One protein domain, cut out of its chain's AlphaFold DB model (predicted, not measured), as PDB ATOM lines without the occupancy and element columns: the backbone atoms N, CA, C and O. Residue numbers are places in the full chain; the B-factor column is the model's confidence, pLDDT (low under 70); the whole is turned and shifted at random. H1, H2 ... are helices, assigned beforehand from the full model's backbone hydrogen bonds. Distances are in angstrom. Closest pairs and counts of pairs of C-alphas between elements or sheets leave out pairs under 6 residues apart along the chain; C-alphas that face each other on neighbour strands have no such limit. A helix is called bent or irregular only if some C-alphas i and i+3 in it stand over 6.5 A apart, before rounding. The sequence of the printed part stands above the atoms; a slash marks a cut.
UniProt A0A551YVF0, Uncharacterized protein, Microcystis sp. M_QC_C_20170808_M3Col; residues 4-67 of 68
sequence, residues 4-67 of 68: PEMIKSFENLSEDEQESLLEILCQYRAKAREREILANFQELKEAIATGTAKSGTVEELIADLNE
ATOM      1  N   PRO A   4     -34.950  45.193  18.507       95.31
ATOM      2  CA  PRO A   4     -34.094  45.656  17.414       95.31
ATOM      3  C   PRO A   4     -32.884  46.489  17.864       95.31
ATOM      4  O   PRO A   4     -31.809  46.374  17.282       95.31
ATOM      5  N   GLU A   5     -33.029  47.329  18.896       95.44
ATOM      6  CA  GLU A   5     -31.911  48.112  19.450       95.44
ATOM      7  C   GLU A   5     -30.875  47.214  20.141       95.44
ATOM      8  O   GLU A   5     -29.674  47.478  20.060       95.44
ATOM      9  N   MET A   6     -31.323  46.128  20.777       94.50
ATOM     10  CA  MET A   6     -30.443  45.131  21.394       94.50
ATOM     11  C   MET A   6     -29.664  44.342  20.340       94.50
ATOM     12  O   MET A   6     -28.464  44.155  20.507       94.50
ATOM     13  N   ILE A   7     -30.310  43.953  19.233       94.50
ATOM     14  CA  ILE A   7     -29.647  43.260  18.114       94.50
ATOM     15  C   ILE A   7     -28.551  44.146  17.517       94.50
ATOM     16  O   ILE A   7     -27.414  43.710  17.400       94.50
ATOM     17  N   LYS A   8     -28.845  45.423  17.247       95.38
ATOM     18  CA  LYS A   8     -27.823  46.366  16.762       95.38
ATOM     19  C   LYS A   8     -26.669  46.545  17.746       95.38
ATOM     20  O   LYS A   8     -25.532  46.732  17.337       95.38
ATOM     21  N   SER A   9     -26.954  46.525  19.047       95.19
ATOM     22  CA  SER A   9     -25.912  46.621  20.073       95.19
ATOM     23  C   SER A   9     -25.036  45.368  20.104       95.19
ATOM     24  O   SER A   9     -23.830  45.492  20.274       95.19
ATOM     25  N   PHE A  10     -25.627  44.189  19.888       95.00
ATOM     26  CA  PHE A  10     -24.918  42.918  19.756       95.00
ATOM     27  C   PHE A  10     -24.029  42.887  18.505       95.00
ATOM     28  O   PHE A  10     -22.864  42.528  18.600       95.00
ATOM     29  N   GLU A  11     -24.541  43.332  17.354       94.31
ATOM     30  CA  GLU A  11     -23.795  43.376  16.084       94.31
ATOM     31  C   GLU A  11     -22.563  44.296  16.130       94.31
ATOM     32  O   GLU A  11     -21.624  44.105  15.362       94.31
ATOM     33  N   ASN A  12     -22.553  45.287  17.026       96.88
ATOM     34  CA  ASN A  12     -21.419  46.195  17.217       96.88
ATOM     35  C   ASN A  12     -20.306  45.619  18.112       96.88
ATOM     36  O   ASN A  12     -19.265  46.261  18.256       96.88
ATOM     37  N   LEU A  13     -20.520  44.458  18.737       97.31
ATOM     38  CA  LEU A  13     -19.504  43.759  19.524       97.31
ATOM     39  C   LEU A  13     -18.512  43.036  18.605       97.31
ATOM     40  O   LEU A  13     -18.869  42.607  17.506       97.31
ATOM     41  N   SER A  14     -17.280  42.850  19.075       98.06
ATOM     42  CA  SER A  14     -16.325  41.935  18.435       98.06
ATOM     43  C   SER A  14     -16.801  40.478  18.503       98.06
ATOM     44  O   SER A  14     -17.645  40.137  19.328       98.06
ATOM     45  N   GLU A  15     -16.249  39.602  17.659       97.31
ATOM     46  CA  GLU A  15     -16.616  38.174  17.638       97.31
ATOM     47  C   GLU A  15     -16.441  37.508  19.018       97.31
ATOM     48  O   GLU A  15     -17.343  36.813  19.482       97.31
ATOM     49  N   ASP A  16     -15.344  37.802  19.725       97.94
ATOM     50  CA  ASP A  16     -15.078  37.264  21.069       97.94
ATOM     51  C   ASP A  16     -16.100  37.752  22.112       97.94
ATOM     52  O   ASP A  16     -16.528  37.006  23.000       97.94
ATOM     53  N   GLU A  17     -16.516  39.018  22.017       98.12
ATOM     54  CA  GLU A  17     -17.534  39.605  22.893       98.12
ATOM     55  C   GLU A  17     -18.932  39.051  22.590       98.12
ATOM     56  O   GLU A  17     -19.711  38.817  23.518       98.12
ATOM     57  N   GLN A  18     -19.247  38.812  21.312       97.69
ATOM     58  CA  GLN A  18     -20.489  38.162  20.893       97.69
ATOM     59  C   GLN A  18     -20.576  36.743  21.459       97.69
ATOM     60  O   GLN A  18     -21.581  36.405  22.087       97.69
ATOM     61  N   GLU A  19     -19.516  35.944  21.311       97.94
ATOM     62  CA  GLU A  19     -19.461  34.575  21.835       97.94
ATOM     63  C   GLU A  19     -19.604  34.556  23.364       97.94
ATOM     64  O   GLU A  19     -20.445  33.842  23.916       97.94
ATOM     65  N   SER A  20     -18.867  35.432  24.054       97.69
ATOM     66  CA  SER A  20     -18.952  35.570  25.514       97.69
ATOM     67  C   SER A  20     -20.370  35.923  25.978       97.69
ATOM     68  O   SER A  20     -20.875  35.379  26.964       97.69
ATOM     69  N   LEU A  21     -21.046  36.831  25.273       96.69
ATOM     70  CA  LEU A  21     -22.411  37.232  25.605       96.69
ATOM     71  C   LEU A  21     -23.413  36.095  25.365       96.69
ATOM     72  O   LEU A  21     -24.308  35.890  26.189       96.69
ATOM     73  N   LEU A  22     -23.259  35.333  24.280       96.62
ATOM     74  CA  LEU A  22     -24.089  34.157  24.011       96.62
ATOM     75  C   LEU A  22     -23.929  33.096  25.103       96.62
ATOM     76  O   LEU A  22     -24.934  32.550  25.571       96.62
ATOM     77  N   GLU A  23     -22.705  32.853  25.575       97.88
ATOM     78  CA  GLU A  23     -22.455  31.924  26.677       97.88
ATOM     79  C   GLU A  23     -23.162  32.377  27.966       97.88
ATOM     80  O   GLU A  23     -23.872  31.595  28.608       97.88
ATOM     81  N   ILE A  24     -23.053  33.662  28.317       97.56
ATOM     82  CA  ILE A  24     -23.720  34.235  29.496       97.56
ATOM     83  C   ILE A  24     -25.243  34.083  29.396       97.56
ATOM     84  O   ILE A  24     -25.896  33.686  30.367       97.56
ATOM     85  N   LEU A  25     -25.830  34.363  28.228       96.38
ATOM     86  CA  LEU A  25     -27.271  34.211  28.009       96.38
ATOM     87  C   LEU A  25     -27.713  32.749  28.150       96.38
ATOM     88  O   LEU A  25     -28.737  32.477  28.786       96.38
ATOM     89  N   CYS A  26     -26.920  31.803  27.638       96.38
ATOM     90  CA  CYS A  26     -27.158  30.373  27.832       96.38
ATOM     91  C   CYS A  26     -27.155  30.000  29.320       96.38
ATOM     92  O   CYS A  26     -28.087  29.346  29.801       96.38
ATOM     93  N   GLN A  27     -26.161  30.470  30.077       96.94
ATOM     94  CA  GLN A  27     -26.072  30.229  31.520       96.94
ATOM     95  C   GLN A  27     -27.266  30.826  32.278       96.94
ATOM     96  O   GLN A  27     -27.805  30.197  33.192       96.94
ATOM     97  N   TYR A  28     -27.722  32.024  31.907       96.56
ATOM     98  CA  TYR A  28     -28.914  32.629  32.504       96.56
ATOM     99  C   TYR A  28     -30.180  31.829  32.220       96.56
ATOM    100  O   TYR A  28     -30.988  31.640  33.134       96.56
ATOM    101  N   ARG A  29     -30.346  31.300  31.002       96.75
ATOM    102  CA  ARG A  29     -31.494  30.440  30.693       96.75
ATOM    103  C   ARG A  29     -31.450  29.130  31.475       96.75
ATOM    104  O   ARG A  29     -32.489  28.714  31.985       96.75
ATOM    105  N   ALA A  30     -30.273  28.523  31.624       96.06
ATOM    106  CA  ALA A  30     -30.094  27.325  32.443       96.06
ATOM    107  C   ALA A  30     -30.495  27.580  33.907       96.06
ATOM    108  O   ALA A  30     -31.346  26.871  34.441       96.06
ATOM    109  N   LYS A  31     -29.998  28.664  34.516       96.62
ATOM    110  CA  LYS A  31     -30.371  29.065  35.887       96.62
ATOM    111  C   LYS A  31     -31.861  29.374  36.037       96.62
ATOM    112  O   LYS A  31     -32.453  29.085  37.072       96.62
ATOM    113  N   ALA A  32     -32.488  29.984  35.028       96.00
ATOM    114  CA  ALA A  32     -33.930  30.217  35.043       96.00
ATOM    115  C   ALA A  32     -34.704  28.892  35.070       96.00
ATOM    116  O   ALA A  32     -35.579  28.727  35.915       96.00
ATOM    117  N   ARG A  33     -34.310  27.927  34.231       96.25
ATOM    118  CA  ARG A  33     -34.904  26.586  34.202       96.25
ATOM    119  C   ARG A  33     -34.713  25.833  35.522       96.25
ATOM    120  O   ARG A  33     -35.635  25.175  35.982       96.25
ATOM    121  N   GLU A  34     -33.546  25.938  36.152       96.00
ATOM    122  CA  GLU A  34     -33.308  25.344  37.476       96.00
ATOM    123  C   GLU A  34     -34.252  25.917  38.540       96.00
ATOM    124  O   GLU A  34     -34.795  25.167  39.351       96.00
ATOM    125  N   ARG A  35     -34.496  27.235  38.515       95.75
ATOM    126  CA  ARG A  35     -35.463  27.876  39.416       95.75
ATOM    127  C   ARG A  35     -36.896  27.424  39.146       95.75
ATOM    128  O   ARG A  35     -37.607  27.156  40.108       95.75
ATOM    129  N   GLU A  36     -37.295  27.312  37.879       95.12
ATOM    130  CA  GLU A  36     -38.608  26.775  37.481       95.12
ATOM    131  C   GLU A  36     -38.793  25.342  38.013       95.12
ATOM    132  O   GLU A  36     -39.781  25.047  38.674       95.12
ATOM    133  N   ILE A  37     -37.801  24.463  37.824       95.19
ATOM    134  CA  ILE A  37     -37.843  23.082  38.334       95.19
ATOM    135  C   ILE A  37     -37.957  23.057  39.863       95.19
ATOM    136  O   ILE A  37     -38.728  22.269  40.410       95.19
ATOM    137  N   LEU A  38     -37.192  23.901  40.558       95.38
ATOM    138  CA  LEU A  38     -37.227  23.962  42.015       95.38
ATOM    139  C   LEU A  38     -38.593  24.429  42.534       95.38
ATOM    140  O   LEU A  38     -39.089  23.845  43.495       95.38
ATOM    141  N   ALA A  39     -39.194  25.438  41.897       95.94
ATOM    142  CA  ALA A  39     -40.531  25.922  42.231       95.94
ATOM    143  C   ALA A  39     -41.582  24.822  42.016       95.94
ATOM    144  O   ALA A  39     -42.272  24.451  42.964       95.94
ATOM    145  N   ASN A  40     -41.593  24.193  40.837       93.25
ATOM    146  CA  ASN A  40     -42.510  23.092  40.528       93.25
ATOM    147  C   ASN A  40     -42.371  21.930  41.527       93.25
ATOM    148  O   ASN A  40     -43.349  21.291  41.906       93.25
ATOM    149  N   PHE A  41     -41.149  21.639  41.983       94.44
ATOM    150  CA  PHE A  41     -40.917  20.595  42.980       94.44
ATOM    151  C   PHE A  41     -41.440  20.966  44.374       94.44
ATOM    152  O   PHE A  41     -41.909  20.092  45.107       94.44
ATOM    153  N   GLN A  42     -41.349  22.239  44.763       95.88
ATOM    154  CA  GLN A  42     -41.932  22.730  46.013       95.88
ATOM    155  C   GLN A  42     -43.460  22.646  45.973       95.88
ATOM    156  O   GLN A  42     -44.048  22.097  46.903       95.88
ATOM    157  N   GLU A  43     -44.076  23.078  44.872       94.44
ATOM    158  CA  GLU A  43     -45.523  22.971  44.646       94.44
ATOM    159  C   GLU A  43     -45.992  21.512  44.671       94.44
ATOM    160  O   GLU A  43     -46.953  21.174  45.360       94.44
ATOM    161  N   LEU A  44     -45.266  20.606  44.005       93.94
ATOM    162  CA  LEU A  44     -45.578  19.177  44.033       93.94
ATOM    163  C   LEU A  44     -45.493  18.601  45.454       93.94
ATOM    164  O   LEU A  44     -46.354  17.820  45.855       93.94
ATOM    165  N   LYS A  45     -44.468  18.971  46.232       96.19
ATOM    166  CA  LYS A  45     -44.345  18.534  47.632       96.19
ATOM    167  C   LYS A  45     -45.528  18.985  48.478       96.19
ATOM    168  O   LYS A  45     -46.018  18.198  49.287       96.19
ATOM    169  N   GLU A  46     -45.967  20.226  48.303       96.88
ATOM    170  CA  GLU A  46     -47.133  20.758  48.998       96.88
ATOM    171  C   GLU A  46     -48.405  20.013  48.585       96.88
ATOM    172  O   GLU A  46     -49.116  19.519  49.455       96.88
ATOM    173  N   ALA A  47     -48.621  19.809  47.282       95.31
ATOM    174  CA  ALA A  47     -49.768  19.068  46.762       95.31
ATOM    175  C   ALA A  47     -49.816  17.615  47.266       95.31
ATOM    176  O   ALA A  47     -50.887  17.078  47.545       95.31
ATOM    177  N   ILE A  48     -48.660  16.962  47.423       96.06
ATOM    178  CA  ILE A  48     -48.590  15.629  48.039       96.06
ATOM    179  C   ILE A  48     -49.003  15.709  49.513       96.06
ATOM    180  O   ILE A  48     -49.793  14.885  49.969       96.06
ATOM    181  N   ALA A  49     -48.492  16.693  50.258       96.31
ATOM    182  CA  ALA A  49     -48.784  16.851  51.681       96.31
ATOM    183  C   ALA A  49     -50.265  17.162  51.960       96.31
ATOM    184  O   ALA A  49     -50.810  16.701  52.962       96.31
ATOM    185  N   THR A  50     -50.923  17.911  51.074       97.25
ATOM    186  CA  THR A  50     -52.349  18.260  51.167       97.25
ATOM    187  C   THR A  50     -53.272  17.233  50.507       97.25
ATOM    188  O   THR A  50     -54.491  17.365  50.597       97.25
ATOM    189  N   GLY A  51     -52.719  16.202  49.858       95.31
ATOM    190  CA  GLY A  51     -53.493  15.183  49.145       95.31
ATOM    191  C   GLY A  51     -54.155  15.683  47.856       95.31
ATOM    192  O   GLY A  51     -55.098  15.059  47.380       95.31
ATOM    193  N   THR A  52     -53.683  16.798  47.295       93.69
ATOM    194  CA  THR A  52     -54.184  17.393  46.045       93.69
ATOM    195  C   THR A  52     -53.270  17.130  44.847       93.69
ATOM    196  O   THR A  52     -53.500  17.677  43.769       93.69
ATOM    197  N   ALA A  53     -52.217  16.325  45.012       93.56
ATOM    198  CA  ALA A  53     -51.335  15.943  43.916       93.56
ATOM    199  C   ALA A  53     -52.103  15.152  42.848       93.56
ATOM    200  O   ALA A  53     -52.740  14.139  43.145       93.56
ATOM    201  N   LYS A  54     -52.005  15.601  41.594       90.25
ATOM    202  CA  LYS A  54     -52.525  14.875  40.433       90.25
ATOM    203  C   LYS A  54     -51.523  13.803  40.000       90.25
ATOM    204  O   LYS A  54     -50.314  14.027  40.009       90.25
ATOM    205  N   SER A  55     -52.026  12.634  39.617       90.69
ATOM    206  CA  SER A  55     -51.228  11.514  39.108       90.69
ATOM    207  C   SER A  55     -52.002  10.785  38.017       90.69
ATOM    208  O   SER A  55     -53.201  10.579  38.181       90.69
ATOM    209  N   GLY A  56     -51.325  10.357  36.957       91.56
ATOM    210  CA  GLY A  56     -51.949   9.711  35.802       91.56
ATOM    211  C   GLY A  56     -50.913   9.384  34.731       91.56
ATOM    212  O   GLY A  56     -49.708   9.385  35.009       91.56
ATOM    213  N   THR A  57     -51.366   9.106  33.512       96.19
ATOM    214  CA  THR A  57     -50.458   8.978  32.366       96.19
ATOM    215  C   THR A  57     -49.871  10.333  31.972       96.19
ATOM    216  O   THR A  57     -50.337  11.392  32.392       96.19
ATOM    217  N   VAL A  58     -48.825  10.314  31.142       92.62
ATOM    218  CA  VAL A  58     -48.215  11.548  30.630       92.62
ATOM    219  C   VAL A  58     -49.237  12.360  29.831       92.62
ATOM    220  O   VAL A  58     -49.293  13.574  29.976       92.62
ATOM    221  N   GLU A  59     -50.076  11.700  29.034       95.81
ATOM    222  CA  GLU A  59     -51.113  12.340  28.223       95.81
ATOM    223  C   GLU A  59     -52.182  13.022  29.083       95.81
ATOM    224  O   GLU A  59     -52.565  14.148  28.782       95.81
ATOM    225  N   GLU A  60     -52.623  12.375  30.167       93.31
ATOM    226  CA  GLU A  60     -53.600  12.942  31.109       93.31
ATOM    227  C   GLU A  60     -53.046  14.192  31.803       93.31
ATOM    228  O   GLU A  60     -53.725  15.211  31.884       93.31
ATOM    229  N   LEU A  61     -51.785  14.147  32.245       91.19
ATOM    230  CA  LEU A  61     -51.131  15.290  32.889       91.19
ATOM    231  C   LEU A  61     -50.843  16.435  31.905       91.19
ATOM    232  O   LEU A  61     -50.898  17.600  32.286       91.19
ATOM    233  N   ILE A  62     -50.541  16.127  30.640       92.94
ATOM    234  CA  ILE A  62     -50.383  17.141  29.587       92.94
ATOM    235  C   ILE A  62     -51.725  17.800  29.266       92.94
ATOM    236  O   ILE A  62     -51.754  19.013  29.074       92.94
ATOM    237  N   ALA A  63     -52.815  17.034  29.172       93.44
ATOM    238  CA  ALA A  63     -54.143  17.594  28.938       93.44
ATOM    239  C   ALA A  63     -54.518  18.573  30.060       93.44
ATOM    240  O   ALA A  63     -54.850  19.717  29.773       93.44
ATOM    241  N   ASP A  64     -54.319  18.163  31.313       88.50
ATOM    242  CA  ASP A  64     -54.569  18.978  32.504       88.50
ATOM    243  C   ASP A  64     -53.769  20.296  32.524       88.50
ATOM    244  O   ASP A  64     -54.308  21.343  32.865       88.50
ATOM    245  N   LEU A  65     -52.497  20.274  32.105       88.00
ATOM    246  CA  LEU A  65     -51.652  21.477  32.015       88.00
ATOM    247  C   LEU A  65     -52.049  22.443  30.889       88.00
ATOM    248  O   LEU A  65     -51.645  23.602  30.925       88.00
ATOM    249  N   ASN A  66     -52.765  21.965  29.869       90.75
ATOM    250  CA  ASN A  66     -53.167  22.752  28.700       90.75
ATOM    251  C   ASN A  66     -54.654  23.150  28.726       90.75
ATOM    252  O   ASN A  66     -55.145  23.690  27.736       90.75
ATOM    253  N   GLU A  67     -55.382  22.843  29.803       81.25
ATOM    254  CA  GLU A  67     -56.802  23.190  29.958       81.25
ATOM    255  C   GLU A  67     -57.049  24.664  30.361       81.25
ATOM    256  O   GLU A  67     -58.207  25.082  30.374       81.25
TER     257      GLU A  67
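AT A GLANCE: This is residues 4 to 67 of the 68 residues of an uncharacterized protein of Microcystis sp. M_QC_C_20170808_M3Col (UniProt A0A551YVF0). One long helix, H2, makes the length of this domain, and a short helix stands off to the side near each of its ends, H1 near the first end and H3 near the last, where the link after H2 folds back, both displaced to the same side of H2 as in a shallow bracket. There is no packed core: H1 is near H2 without touching it, H3 is apart from both other helices, and most of H2 stands free between its ends. The printed part has 64 residues with three named helices, in the order H1, H2, H3, and no named strand; the class is all helix. The whole is extended, with a radius of gyration of the C-alphas of 19.5 A, and the C-alphas span 55 by 22 by 19 A along their three main axes.

HOW THE PARTS SIT: Helix H1, residues 4 to 11, and helix H2, residues 15 to 50, are close but not clearly touching, with 2 pairs of C-alphas within 8 A. Their closest C-alphas, those of Phe 10 and Gln 18, are 6.6 A apart. The two helices stand at a steep tilt of 55 degrees and run opposite ways, and their centres are 24.6 A apart. Helix H3, residues 58 to 65, is apart from H2, though it follows it in the chain. H1 and H3 are apart too. Residues 4 to 9 of H1, residues 23 to 42 of H2 and residues 58 to 63 of H3 stand free. In H1, H2 and H3 every pair of backbone O i and N i+4 is within hydrogen-bond range.

IN THESE COORDINATES: H1 begins at C-alpha 4, at (-34.094, 45.656, 17.414), and has 8 residues, Pro 4 to Glu 11. H2 has 36 residues, Glu 15 to Thr 50, and measures 52.9 A from its first to its last C-alpha. It runs from C-alpha 15 at (-16.616, 38.174, 17.638) to C-alpha 50 at (-52.349, 18.260, 51.167), and it is not bent. H3 has 8 residues, Val 58 to Leu 65, and ends at C-alpha 65, at (-51.652, 21.477, 32.015). H1 and H3 each measure 10.6 A from first to last C-alpha.

THE WHOLE: The outline is a rod, and the two C-alphas farthest apart, those of Ser 14 and Gly 51, are 55.1 A apart. The printed residues run from 4 to 67, and the printed part has no cut. The link from H1 to H2 is tight, with 3 residues between them, and the link from H2 to H3 is short, with 7. The mean pLDDT of the printed part is 95.0, and no printed residue is under 70.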